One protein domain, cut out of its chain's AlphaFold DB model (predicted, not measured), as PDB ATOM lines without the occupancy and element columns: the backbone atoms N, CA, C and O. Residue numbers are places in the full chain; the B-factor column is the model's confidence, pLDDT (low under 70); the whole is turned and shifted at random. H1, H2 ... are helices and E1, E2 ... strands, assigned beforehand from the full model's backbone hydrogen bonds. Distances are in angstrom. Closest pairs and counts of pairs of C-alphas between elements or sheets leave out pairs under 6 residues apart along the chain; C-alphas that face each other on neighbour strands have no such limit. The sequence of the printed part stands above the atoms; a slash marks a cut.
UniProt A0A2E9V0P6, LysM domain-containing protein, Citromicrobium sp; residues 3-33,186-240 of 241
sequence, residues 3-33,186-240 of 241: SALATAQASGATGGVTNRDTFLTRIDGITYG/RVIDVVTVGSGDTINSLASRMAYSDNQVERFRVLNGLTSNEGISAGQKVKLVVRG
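Overview. This is residues 3 to 33 and 186 to 240 of the 241 residues of the protein "LysM domain-containing protein" of Citromicrobium sp (UniProt A0A2E9V0P6). A two-stranded antiparallel ribbon, E1 and E2, runs through a small body, with H4 packing on the E2 side and H3 next to H4, while H2 packs with its residues 20 to 27 mostly on E1. Residues 3 to 19, of which 3 to 6 belong to H1, stick out from this body as a free arm. The printed part has 86 residues, with four named helices and two named strands in the order H1, H2, E1, H3, H4, E2. The class is mixed, helices and strands, with 42 residues, under half, in named elements. The whole is compact, with a radius of gyration of the C-alphas of 13.3 A, and it spans 34 by 28 by 24 A.

Arrangement. H1, residues 3 to 6, is apart from H2, residues 18 to 27. H2 comes nearest to E1, residues 186 to 192, at the C-alphas of Leu 24 and Val 190, 6.7 A apart. The closest C-alphas of H2 and E2, residues 233 to 239, are those of Asp 21 and Lys 233, at 7.7 A. E1 and E2 are antiparallel neighbours, with 149 degrees between their directions. N 187 and O 238 are 2.8 A apart and N 236 and O 189 are also 2.8 A apart, both within hydrogen-bond range. H3, residues 199 to 203, touches H4, residues 212 to 220, with the closest C-alphas, those of Ala 203 and Val 213, 5.2 A apart. The closest C-alphas of H4 and E2 are those of Asn 220 and Lys 235, at 6.2 A. H4 is apart from E1 and from H2. In H2, H3 and H4 every O i to N i+4 pair is within hydrogen-bond range; H1 is too short for such a pair.

Along the chain. H1 begins at C-alpha 3, (-49.199, 53.351, 32.867). H2 is 14.6 A long from first to last C-alpha. E1 is 19.0 A long and begins at C-alpha 186, (-38.048, 43.595, 18.389). H3 is 5.8 A long and H4 12.1 A. E2 is 18.7 A long and ends at C-alpha 239, (-34.903, 41.082, 16.333).

Size, cuts and confidence. The two C-alphas farthest apart, those of Thr 14 and Ser 209, are 37.7 A apart. Without the free residues 3 to 19 the body has 69 residues and spans 29 by 28 by 20 A. Residues 34 to 185 are not printed, and C-alphas 33 and 186 are 6.8 A apart across this cut. The links from H1 to H2 and from H4 to E2 are long, the latter being residues 221 to 232. Residues 3 to 18 of the model have pLDDT under 70; the mean of the printed part is 82.7.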
ATOM      1  N   SER A   3     -48.759  54.338  31.871       35.41
ATOM      2  CA  SER A   3     -49.199  53.351  32.867       35.41
ATOM      3  C   SER A   3     -48.118  52.339  33.286       35.41
ATOM      4  O   SER A   3     -48.149  51.832  34.403       35.41
ATOM      5  N   ALA A   4     -47.122  52.067  32.431       35.78
ATOM      6  CA  ALA A   4     -46.047  51.114  32.744       35.78
ATOM      7  C   ALA A   4     -44.945  51.709  33.644       35.78
ATOM      8  O   ALA A   4     -44.318  50.985  34.411       35.78
ATOM      9  N   LEU A   5     -44.735  53.031  33.590       41.94
ATOM     10  CA  LEU A   5     -43.709  53.720  34.386       41.94
ATOM     11  C   LEU A   5     -44.170  53.997  35.827       41.94
ATOM     12  O   LEU A   5     -43.352  53.967  36.742       41.94
ATOM     13  N   ALA A   6     -45.475  54.202  36.050       33.03
ATOM     14  CA  ALA A   6     -46.020  54.508  37.376       33.03
ATOM     15  C   ALA A   6     -46.012  53.301  38.333       33.03
ATOM     16  O   ALA A   6     -45.819  53.457  39.535       33.03
ATOM     17  N   THR A   7     -46.148  52.081  37.806       33.84
ATOM     18  CA  THR A   7     -46.183  50.863  38.635       33.84
ATOM     19  C   THR A   7     -44.787  50.446  39.126       33.84
ATOM     20  O   THR A   7     -44.665  49.703  40.094       33.84
ATOM     21  N   ALA A   8     -43.714  50.958  38.509       37.66
ATOM     22  CA  ALA A   8     -42.336  50.594  38.844       37.66
ATOM     23  C   ALA A   8     -41.744  51.382  40.030       37.66
ATOM     24  O   ALA A   8     -40.776  50.930  40.635       37.66
ATOM     25  N   GLN A   9     -42.307  52.544  40.383       36.38
ATOM     26  CA  GLN A   9     -41.770  53.395  41.459       36.38
ATOM     27  C   GLN A   9     -42.383  53.114  42.843       36.38
ATOM     28  O   GLN A   9     -41.865  53.605  43.841       36.38
ATOM     29  N   ALA A  10     -43.448  52.307  42.929       34.75
ATOM     30  CA  ALA A  10     -44.169  52.063  44.184       34.75
ATOM     31  C   ALA A  10     -43.679  50.844  44.991       34.75
ATOM     32  O   ALA A  10     -44.066  50.682  46.147       34.75
ATOM     33  N   SER A  11     -42.816  49.985  44.440       36.97
ATOM     34  CA  SER A  11     -42.276  48.831  45.169       36.97
ATOM     35  C   SER A  11     -40.852  49.105  45.653       36.97
ATOM     36  O   SER A  11     -39.875  48.756  44.988       36.97
ATOM     37  N   GLY A  12     -40.737  49.720  46.832       43.47
ATOM     38  CA  GLY A  12     -39.494  49.823  47.600       43.47
ATOM     39  C   GLY A  12     -39.018  48.458  48.110       43.47
ATOM     40  O   GLY A  12     -39.092  48.177  49.302       43.47
ATOM     41  N   ALA A  13     -38.551  47.592  47.210       42.47
ATOM     42  CA  ALA A  13     -38.031  46.276  47.558       42.47
ATOM     43  C   ALA A  13     -36.515  46.337  47.806       42.47
ATOM     44  O   ALA A  13     -35.708  46.398  46.879       42.47
ATOM     45  N   THR A  14     -36.138  46.259  49.079       47.53
ATOM     46  CA  THR A  14     -34.793  46.019  49.629       47.53
ATOM     47  C   THR A  14     -34.270  44.606  49.301       47.53
ATOM     48  O   THR A  14     -33.897  43.838  50.182       47.53
ATOM     49  N   GLY A  15     -34.250  44.230  48.018       45.16
ATOM     50  CA  GLY A  15     -33.809  42.915  47.541       45.16
ATOM     51  C   GLY A  15     -32.621  43.012  46.589       45.16
ATOM     52  O   GLY A  15     -32.805  43.194  45.386       45.16
ATOM     53  N   GLY A  16     -31.409  42.886  47.131       55.22
ATOM     54  CA  GLY A  16     -30.157  42.881  46.371       55.22
ATOM     55  C   GLY A  16     -30.047  41.695  45.405       55.22
ATOM     56  O   GLY A  16     -30.502  40.605  45.725       55.22
ATOM     57  N   VAL A  17     -29.454  41.950  44.231       58.09
ATOM     58  CA  VAL A  17     -28.980  41.036  43.158       58.09
ATOM     59  C   VAL A  17     -29.920  39.889  42.729       58.09
ATOM     60  O   VAL A  17     -30.339  39.868  41.574       58.09
ATOM     61  N   THR A  18     -30.336  38.984  43.615       61.03
ATOM     62  CA  THR A  18     -31.207  37.823  43.337       61.03
ATOM     63  C   THR A  18     -32.570  38.218  42.754       61.03
ATOM     64  O   THR A  18     -33.043  37.608  41.791       61.03
ATOM     65  N   ASN A  19     -33.196  39.278  43.279       76.69
ATOM     66  CA  ASN A  19     -34.473  39.775  42.746       76.69
ATOM     67  C   ASN A  19     -34.301  40.435  41.374       76.69
ATOM     68  O   ASN A  19     -35.175  40.314  40.514       76.69
ATOM     69  N   ARG A  20     -33.154  41.086  41.145       81.19
ATOM     70  CA  ARG A  20     -32.821  41.691  39.853       81.19
ATOM     71  C   ARG A  20     -32.600  40.621  38.789       81.19
ATOM     72  O   ARG A  20     -33.171  40.733  37.713       81.19
ATOM     73  N   ASP A  21     -31.834  39.577  39.083       82.19
ATOM     74  CA  ASP A  21     -31.570  38.503  38.121       82.19
ATOM     75  C   ASP A  21     -32.825  37.702  37.781       82.19
ATOM     76  O   ASP A  21     -33.046  37.353  36.619       82.19
ATOM     77  N   THR A  22     -33.678  37.466  38.779       85.38
ATOM     78  CA  THR A  22     -34.992  36.848  38.574       85.38
ATOM     79  C   THR A  22     -35.868  37.720  37.675       85.38
ATOM     80  O   THR A  22     -36.484  37.213  36.741       85.38
ATOM     81  N   PHE A  23     -35.903  39.035  37.911       87.38
ATOM     82  CA  PHE A  23     -36.624  39.977  37.056       87.38
ATOM     83  C   PHE A  23     -36.083  39.985  35.621       87.38
ATOM     84  O   PHE A  23     -36.863  39.866  34.682       87.38
ATOM     85  N   LEU A  24     -34.762  40.073  35.448       88.75
ATOM     86  CA  LEU A  24     -34.127  40.099  34.131       88.75
ATOM     87  C   LEU A  24     -34.431  38.824  33.332       88.75
ATOM     88  O   LEU A  24     -34.773  38.907  32.162       88.75
ATOM     89  N   THR A  25     -34.418  37.663  33.982       88.12
ATOM     90  CA  THR A  25     -34.785  36.389  33.338       88.12
ATOM     91  C   THR A  25     -36.244  36.371  32.868       88.12
ATOM     92  O   THR A  25     -36.556  35.759  31.857       88.12
ATOM     93  N   ARG A  26     -37.157  37.050  33.578       88.88
ATOM     94  CA  ARG A  26     -38.584  37.099  33.209       88.88
ATOM     95  C   ARG A  26     -38.892  38.043  32.053       88.88
ATOM     96  O   ARG A  26     -39.927  37.871  31.423       88.88
ATOM     97  N   ILE A  27     -38.058  39.057  31.828       90.12
ATOM     98  CA  ILE A  27     -38.257  40.016  30.732       90.12
ATOM     99  C   ILE A  27     -37.525  39.620  29.448       90.12
ATOM    100  O   ILE A  27     -37.729  40.261  28.420       90.12
ATOM    101  N   ASP A  28     -36.674  38.599  29.515       89.44
ATOM    102  CA  ASP A  28     -35.984  38.052  28.355       89.44
ATOM    103  C   ASP A  28     -36.996  37.458  27.363       89.44
ATOM    104  O   ASP A  28     -37.900  36.712  27.739       89.44
ATOM    105  N   GLY A  29     -36.887  37.850  26.097       88.12
ATOM    106  CA  GLY A  29     -37.803  37.478  25.020       88.12
ATOM    107  C   GLY A  29     -39.105  38.283  24.937       88.12
ATOM    108  O   GLY A  29     -39.853  38.098  23.977       88.12
ATOM    109  N   ILE A  30     -39.398  39.196  25.874       89.56
ATOM    110  CA  ILE A  30     -40.607  40.033  25.785       89.56
ATOM    111  C   ILE A  30     -40.480  41.019  24.614       89.56
ATOM    112  O   ILE A  30     -39.445  41.669  24.444       89.56
ATOM    113  N   THR A  31     -41.552  41.166  23.829       86.81
ATOM    114  CA  THR A  31     -41.658  42.147  22.738       86.81
ATOM    115  C   THR A  31     -41.358  43.564  23.224       86.81
ATOM    116  O   THR A  31     -41.868  44.021  24.246       86.81
ATOM    117  N   TYR A  32     -40.533  44.278  22.464       83.94
ATOM    118  CA  TYR A  32     -40.112  45.640  22.750       83.94
ATOM    119  C   TYR A  32     -40.534  46.588  21.625       83.94
ATOM    120  O   TYR A  32     -40.094  46.445  20.484       83.94
ATOM    121  N   GLY A  33     -41.307  47.622  21.960       82.19
ATOM    122  CA  GLY A  33     -41.802  48.604  20.992       82.19
ATOM    123  C   GLY A  33     -43.160  48.211  20.416       82.19
ATOM    124  O   GLY A  33     -44.034  47.788  21.168       82.19
ATOM    125  N   ARG A 186     -39.165  43.428  17.464       90.00
ATOM    126  CA  ARG A 186     -38.048  43.595  18.389       90.00
ATOM    127  C   ARG A 186     -38.406  42.958  19.729       90.00
ATOM    128  O   ARG A 186     -39.553  43.036  20.158       90.00
ATOM    129  N   VAL A 187     -37.434  42.349  20.391       92.25
ATOM    130  CA  VAL A 187     -37.576  41.737  21.718       92.25
ATOM    131  C   VAL A 187     -36.440  42.193  22.627       92.25
ATOM    132  O   VAL A 187     -35.386  42.619  22.145       92.25
ATOM    133  N   ILE A 188     -36.654  42.113  23.937       94.25
ATOM    134  CA  ILE A 188     -35.570  42.217  24.912       94.25
ATOM    135  C   ILE A 188     -34.752  40.925  24.882       94.25
ATOM    136  O   ILE A 188     -35.316  39.848  25.014       94.25
ATOM    137  N   ASP A 189     -33.437  41.049  24.730       96.06
ATOM    138  CA  ASP A 189     -32.457  39.973  24.918       96.06
ATOM    139  C   ASP A 189     -31.580  40.330  26.118       96.06
ATOM    140  O   ASP A 189     -30.939  41.389  26.145       96.06
ATOM    141  N   VAL A 190     -31.599  39.490  27.149       95.88
ATOM    142  CA  VAL A 190     -30.789  39.690  28.353       95.88
ATOM    143  C   VAL A 190     -29.479  38.934  28.220       95.88
ATOM    144  O   VAL A 190     -29.417  37.712  28.310       95.88
ATOM    145  N   VAL A 191     -28.389  39.688  28.107       95.94
ATOM    146  CA  VAL A 191     -27.047  39.141  27.899       95.94
ATOM    147  C   VAL A 191     -26.171  39.352  29.123       95.94
ATOM    148  O   VAL A 191     -26.269  40.366  29.818       95.94
ATOM    149  N   THR A 192     -25.283  38.395  29.380       96.50
ATOM    150  CA  THR A 192     -24.231  38.542  30.394       96.50
ATOM    151  C   THR A 192     -22.997  39.146  29.735       96.50
ATOM    152  O   THR A 192     -22.517  38.615  28.737       96.50
ATOM    153  N   VAL A 193     -22.498  40.252  30.287       97.19
ATOM    154  CA  VAL A 193     -21.321  40.979  29.800       97.19
ATOM    155  C   VAL A 193     -20.079  40.093  29.938       97.19
ATOM    156  O   VAL A 193     -19.760  39.628  31.035       97.19
ATOM    157  N   GLY A 194     -19.377  39.857  28.831       96.50
ATOM    158  CA  GLY A 194     -18.102  39.145  28.804       96.50
ATOM    159  C   GLY A 194     -16.909  40.035  29.169       96.50
ATOM    160  O   GLY A 194     -17.006  41.258  29.216       96.50
ATOM    161  N   SER A 195     -15.741  39.429  29.391       92.75
ATOM    162  CA  SER A 195     -14.512  40.153  29.764       92.75
ATOM    163  C   SER A 195     -13.963  41.084  28.675       92.75
ATOM    164  O   SER A 195     -13.179  41.974  28.987       92.75
ATOM    165  N   GLY A 196     -14.349  40.879  27.413       93.38
ATOM    166  CA  GLY A 196     -13.979  41.733  26.278       93.38
ATOM    167  C   GLY A 196     -15.098  42.655  25.791       93.38
ATOM    168  O   GLY A 196     -14.898  43.388  24.824       93.38
ATOM    169  N   ASP A 197     -16.278  42.606  26.416       97.31
ATOM    170  CA  ASP A 197     -17.405  43.424  25.986       97.31
ATOM    171  C   ASP A 197     -17.224  44.884  26.396       97.31
ATOM    172  O   ASP A 197     -16.820  45.222  27.507       97.31
ATOM    173  N   THR A 198     -17.596  45.768  25.480       96.25
ATOM    174  CA  THR A 198     -17.698  47.205  25.711       96.25
ATOM    175  C   THR A 198     -19.135  47.648  25.480       96.25
ATOM    176  O   THR A 198     -19.927  46.962  24.831       96.25
ATOM    177  N   ILE A 199     -19.473  48.852  25.940       96.06
ATOM    178  CA  ILE A 199     -20.762  49.463  25.601       96.06
ATOM    179  C   ILE A 199     -20.937  49.536  24.079       96.06
ATOM    180  O   ILE A 199     -22.016  49.240  23.585       96.06
ATOM    181  N   ASN A 200     -19.875  49.851  23.333       95.88
ATOM    182  CA  ASN A 200     -19.937  49.957  21.876       95.88
ATOM    183  C   ASN A 200     -20.195  48.601  21.202       95.88
ATOM    184  O   ASN A 200     -21.034  48.525  20.306       95.88
ATOM    185  N   SER A 201     -19.518  47.531  21.637       96.81
ATOM    186  CA  SER A 201     -19.715  46.190  21.061       96.81
ATOM    187  C   SER A 201     -21.081  45.594  21.394       96.81
ATOM    188  O   SER A 201     -21.624  44.828  20.605       96.81
ATOM    189  N   LEU A 202     -21.656  45.941  22.546       97.12
ATOM    190  CA  LEU A 202     -22.998  45.502  22.921       97.12
ATOM    191  C   LEU A 202     -24.087  46.349  22.261       97.12
ATOM    192  O   LEU A 202     -25.063  45.802  21.752       97.12
ATOM    193  N   ALA A 203     -23.907  47.668  22.207       96.38
ATOM    194  CA  ALA A 203     -24.829  48.576  21.535       96.38
ATOM    195  C   ALA A 203     -24.942  48.277  20.032       96.38
ATOM    196  O   ALA A 203     -26.048  48.310  19.496       96.38
ATOM    197  N   SER A 204     -23.844  47.912  19.359       95.88
ATOM    198  CA  SER A 204     -23.859  47.581  17.924       95.88
ATOM    199  C   SER A 204     -24.719  46.358  17.579       95.88
ATOM    200  O   SER A 204     -25.155  46.217  16.438       95.88
ATOM    201  N   ARG A 205     -25.014  45.497  18.561       95.44
ATOM    202  CA  ARG A 205     -25.921  44.348  18.417       95.44
ATOM    203  C   ARG A 205     -27.398  44.743  18.478       95.44
ATOM    204  O   ARG A 205     -28.254  43.915  18.174       95.44
ATOM    205  N   MET A 206     -27.719  45.967  18.905       94.81
ATOM    206  CA  MET A 206     -29.105  46.406  19.027       94.81
ATOM    207  C   MET A 206     -29.736  46.633  17.649       94.81
ATOM    208  O   MET A 206     -29.125  47.226  16.764       94.81
ATOM    209  N   ALA A 207     -30.997  46.232  17.488       91.00
ATOM    210  CA  ALA A 207     -31.779  46.306  16.252       91.00
ATOM    211  C   ALA A 207     -32.285  47.731  15.920       91.00
ATOM    212  O   ALA A 207     -33.468  47.937  15.616       91.00
ATOM    213  N   TYR A 208     -31.380  48.710  15.974       86.12
ATOM    214  CA  TYR A 208     -31.573  50.110  15.595       86.12
ATOM    215  C   TYR A 208     -30.509  50.536  14.586       86.12
ATOM    216  O   TYR A 208     -29.371  50.090  14.661       86.12
ATOM    217  N   SER A 209     -30.876  51.422  13.662       82.88
ATOM    218  CA  SER A 209     -29.951  52.005  12.683       82.88
ATOM    219  C   SER A 209     -29.201  53.232  13.210       82.88
ATOM    220  O   SER A 209     -28.264  53.693  12.567       82.88
ATOM    221  N   ASP A 210     -29.639  53.801  14.334       84.38
ATOM    222  CA  ASP A 210     -29.165  55.076  14.862       84.38
ATOM    223  C   ASP A 210     -29.148  55.097  16.400       84.38
ATOM    224  O   ASP A 210     -29.916  54.389  17.063       84.38
ATOM    225  N   ASN A 211     -28.290  55.952  16.968       89.75
ATOM    226  CA  ASN A 211     -28.229  56.247  18.406       89.75
ATOM    227  C   ASN A 211     -28.137  54.989  19.299       89.75
ATOM    228  O   ASN A 211     -28.725  54.922  20.381       89.75
ATOM    229  N   GLN A 212     -27.467  53.933  18.818       94.25
ATOM    230  CA  GLN A 212     -27.440  52.629  19.486       94.25
ATOM    231  C   GLN A 212     -26.823  52.719  20.890       94.25
ATOM    232  O   GLN A 212     -27.340  52.103  21.821       94.25
ATOM    233  N   VAL A 213     -25.754  53.504  21.066       95.69
ATOM    234  CA  VAL A 213     -25.062  53.664  22.357       95.69
ATOM    235  C   VAL A 213     -25.952  54.385  23.366       95.69
ATOM    236  O   VAL A 213     -26.099  53.939  24.503       95.69
ATOM    237  N   GLU A 214     -26.594  55.471  22.951       94.12
ATOM    238  CA  GLU A 214     -27.503  56.260  23.780       94.12
ATOM    239  C   GLU A 214     -28.708  55.413  24.200       94.12
ATOM    240  O   GLU A 214     -29.069  55.370  25.378       94.12
ATOM    241  N   ARG A 215     -29.292  54.665  23.254       93.44
ATOM    242  CA  ARG A 215     -30.402  53.740  23.519       93.44
ATOM    243  C   ARG A 215     -29.990  52.618  24.466       93.44
ATOM    244  O   ARG A 215     -30.752  52.310  25.381       93.44
ATOM    245  N   PHE A 216     -28.804  52.035  24.283       96.25
ATOM    246  CA  PHE A 216     -28.264  51.018  25.186       96.25
ATOM    247  C   PHE A 216     -28.171  51.550  26.617       96.25
ATOM    248  O   PHE A 216     -28.626  50.886  27.553       96.25
ATOM    249  N   ARG A 217     -27.616  52.756  26.791       95.50
ATOM    250  CA  ARG A 217     -27.473  53.394  28.105       95.50
ATOM    251  C   ARG A 217     -28.827  53.640  28.759       95.50
ATOM    252  O   ARG A 217     -29.035  53.183  29.879       95.50
ATOM    253  N   VAL A 218     -29.764  54.270  28.047       94.19
ATOM    254  CA  VAL A 218     -31.121  54.545  28.556       94.19
ATOM    255  C   VAL A 218     -31.833  53.256  28.953       94.19
ATOM    256  O   VAL A 218     -32.361  53.155  30.059       94.19
ATOM    257  N   LEU A 219     -31.804  52.239  28.087       94.12
ATOM    258  CA  LEU A 219     -32.433  50.950  28.357       94.12
ATOM    259  C   LEU A 219     -31.873  50.305  29.628       94.12
ATOM    260  O   LEU A 219     -32.625  49.728  30.414       94.12
ATOM    261  N   ASN A 220     -30.564  50.403  29.843       94.75
ATOM    262  CA  ASN A 220     -29.882  49.805  30.987       94.75
ATOM    263  C   ASN A 220     -29.821  50.704  32.227       94.75
ATOM    264  O   ASN A 220     -29.341  50.246  33.261       94.75
ATOM    265  N   GLY A 221     -30.373  51.921  32.159       93.44
ATOM    266  CA  GLY A 221     -30.350  52.887  33.256       93.44
ATOM    267  C   GLY A 221     -28.949  53.419  33.568       93.44
ATOM    268  O   GLY A 221     -28.694  53.774  34.712       93.44
ATOM    269  N   LEU A 222     -28.052  53.434  32.577       93.00
ATOM    270  CA  LEU A 222     -26.669  53.882  32.726       93.00
ATOM    271  C   LEU A 222     -26.562  55.392  32.512       93.00
ATOM    272  O   LEU A 222     -27.125  55.932  31.555       93.00
ATOM    273  N   THR A 223     -25.765  56.065  33.338       92.56
ATOM    274  CA  THR A 223     -25.383  57.467  33.088       92.56
ATOM    275  C   THR A 223     -24.322  57.577  31.981       92.56
ATOM    276  O   THR A 223     -23.770  56.573  31.525       92.56
ATOM    277  N   SER A 224     -24.006  58.794  31.521       86.56
ATOM    278  CA  SER A 224     -23.069  59.015  30.400       86.56
ATOM    279  C   SER A 224     -21.654  58.476  30.648       86.56
ATOM    280  O   SER A 224     -21.004  58.033  29.704       86.56
ATOM    281  N   ASN A 225     -21.199  58.466  31.905       87.69
ATOM    282  CA  ASN A 225     -19.843  58.049  32.287       87.69
ATOM    283  C   ASN A 225     -19.797  56.650  32.915       87.69
ATOM    284  O   ASN A 225     -18.727  56.161  33.266       87.69
ATOM    285  N   GLU A 226     -20.950  56.007  33.078       90.81
ATOM    286  CA  GLU A 226     -21.035  54.693  33.699       90.81
ATOM    287  C   GLU A 226     -20.571  53.609  32.723       90.81
ATOM    288  O   GLU A 226     -20.955  53.601  31.546       90.81
ATOM    289  N   GLY A 227     -19.696  52.733  33.212       91.31
ATOM    290  CA  GLY A 227     -19.193  51.574  32.484       91.31
ATOM    291  C   GLY A 227     -20.055  50.333  32.700       91.31
ATOM    292  O   GLY A 227     -21.073  50.361  33.387       91.31
ATOM    293  N   ILE A 228     -19.611  49.221  32.123       95.00
ATOM    294  CA  ILE A 228     -20.164  47.886  32.367       95.00
ATOM    295  C   ILE A 228     -19.055  46.978  32.895       95.00
ATOM    296  O   ILE A 228     -17.879  47.218  32.624       95.00
ATOM    297  N   SER A 229     -19.418  45.956  33.663       94.88
ATOM    298  CA  SER A 229     -18.466  44.995  34.236       94.88
ATOM    299  C   SER A 229     -18.760  43.573  33.774       94.88
ATOM    300  O   SER A 229     -19.919  43.207  33.588       94.88
ATOM    301  N   ALA A 230     -17.720  42.750  33.624       95.69
ATOM    302  CA  ALA A 230     -17.884  41.337  33.298       95.69
ATOM    303  C   ALA A 230     -18.781  40.630  34.332       95.69
ATOM    304  O   ALA A 230     -18.676  40.878  35.534       95.69
ATOM    305  N   GLY A 231     -19.683  39.768  33.861       93.12
ATOM    306  CA  GLY A 231     -20.693  39.095  34.682       93.12
ATOM    307  C   GLY A 231     -21.963  39.915  34.942       93.12
ATOM    308  O   GLY A 231     -22.965  39.356  35.381       93.12
ATOM    309  N   GLN A 232     -21.976  41.215  34.631       93.25
ATOM    310  CA  GLN A 232     -23.190  42.030  34.699       93.25
ATOM    311  C   GLN A 232     -24.201  41.567  33.646       93.25
ATOM    312  O   GLN A 232     -23.843  41.348  32.493       93.25
ATOM    313  N   LYS A 233     -25.485  41.480  34.004       94.62
ATOM    314  CA  LYS A 233     -26.562  41.304  33.021       94.62
ATOM    315  C   LYS A 233     -27.042  42.652  32.494       94.62
ATOM    316  O   LYS A 233     -27.380  43.548  33.276       94.62
ATOM    317  N   VAL A 234     -27.111  42.774  31.174       96.38
ATOM    318  CA  VAL A 234     -27.617  43.953  30.465       96.38
ATOM    319  C   VAL A 234     -28.677  43.546  29.452       96.38
ATOM    320  O   VAL A 234     -28.723  42.414  28.986       96.38
ATOM    321  N   LYS A 235     -29.558  44.486  29.131       97.50
ATOM    322  CA  LYS A 235     -30.642  44.331  28.168       97.50
ATOM    323  C   LYS A 235     -30.182  44.866  26.820       97.50
ATOM    324  O   LYS A 235     -29.641  45.971  26.745       97.50
ATOM    325  N   LEU A 236     -30.458  44.111  25.772       96.75
ATOM    326  CA  LEU A 236     -30.369  44.521  24.381       96.75
ATOM    327  C   LEU A 236     -31.768  44.497  23.775       96.75
ATOM    328  O   LEU A 236     -32.628  43.739  24.209       96.75
ATOM    329  N   VAL A 237     -31.990  45.321  22.757       94.56
ATOM    330  CA  VAL A 237     -33.168  45.189  21.893       94.56
ATOM    331  C   VAL A 237     -32.699  44.530  20.611       94.56
ATOM    332  O   VAL A 237     -31.930  45.143  19.875       94.56
ATOM    333  N   VAL A 238     -33.143  43.312  20.333       94.00
ATOM    334  CA  VAL A 238     -32.756  42.542  19.139       94.00
ATOM    335  C   VAL A 238     -33.989  42.193  18.314       94.00
ATOM    336  O   VAL A 238     -35.114  42.389  18.766       94.00
ATOM    337  N   ARG A 239     -33.805  41.700  17.088       89.62
ATOM    338  CA  ARG A 239     -34.903  41.082  16.333       89.62
ATOM    339  C   ARG A 239     -35.255  39.740  16.983       89.62
ATOM    340  O   ARG A 239     -34.349  39.007  17.376       89.62
ATOM    341  N   GLY A 240     -36.548  39.448  17.103       84.31
ATOM    342  CA  GLY A 240     -37.052  38.139  17.513       84.31
ATOM    343  C   GLY A 240     -36.533  37.019  16.606       84.31
ATOM    344  O   GLY A 240     -36.025  37.276  15.513       84.31
TER     345      GLY A 240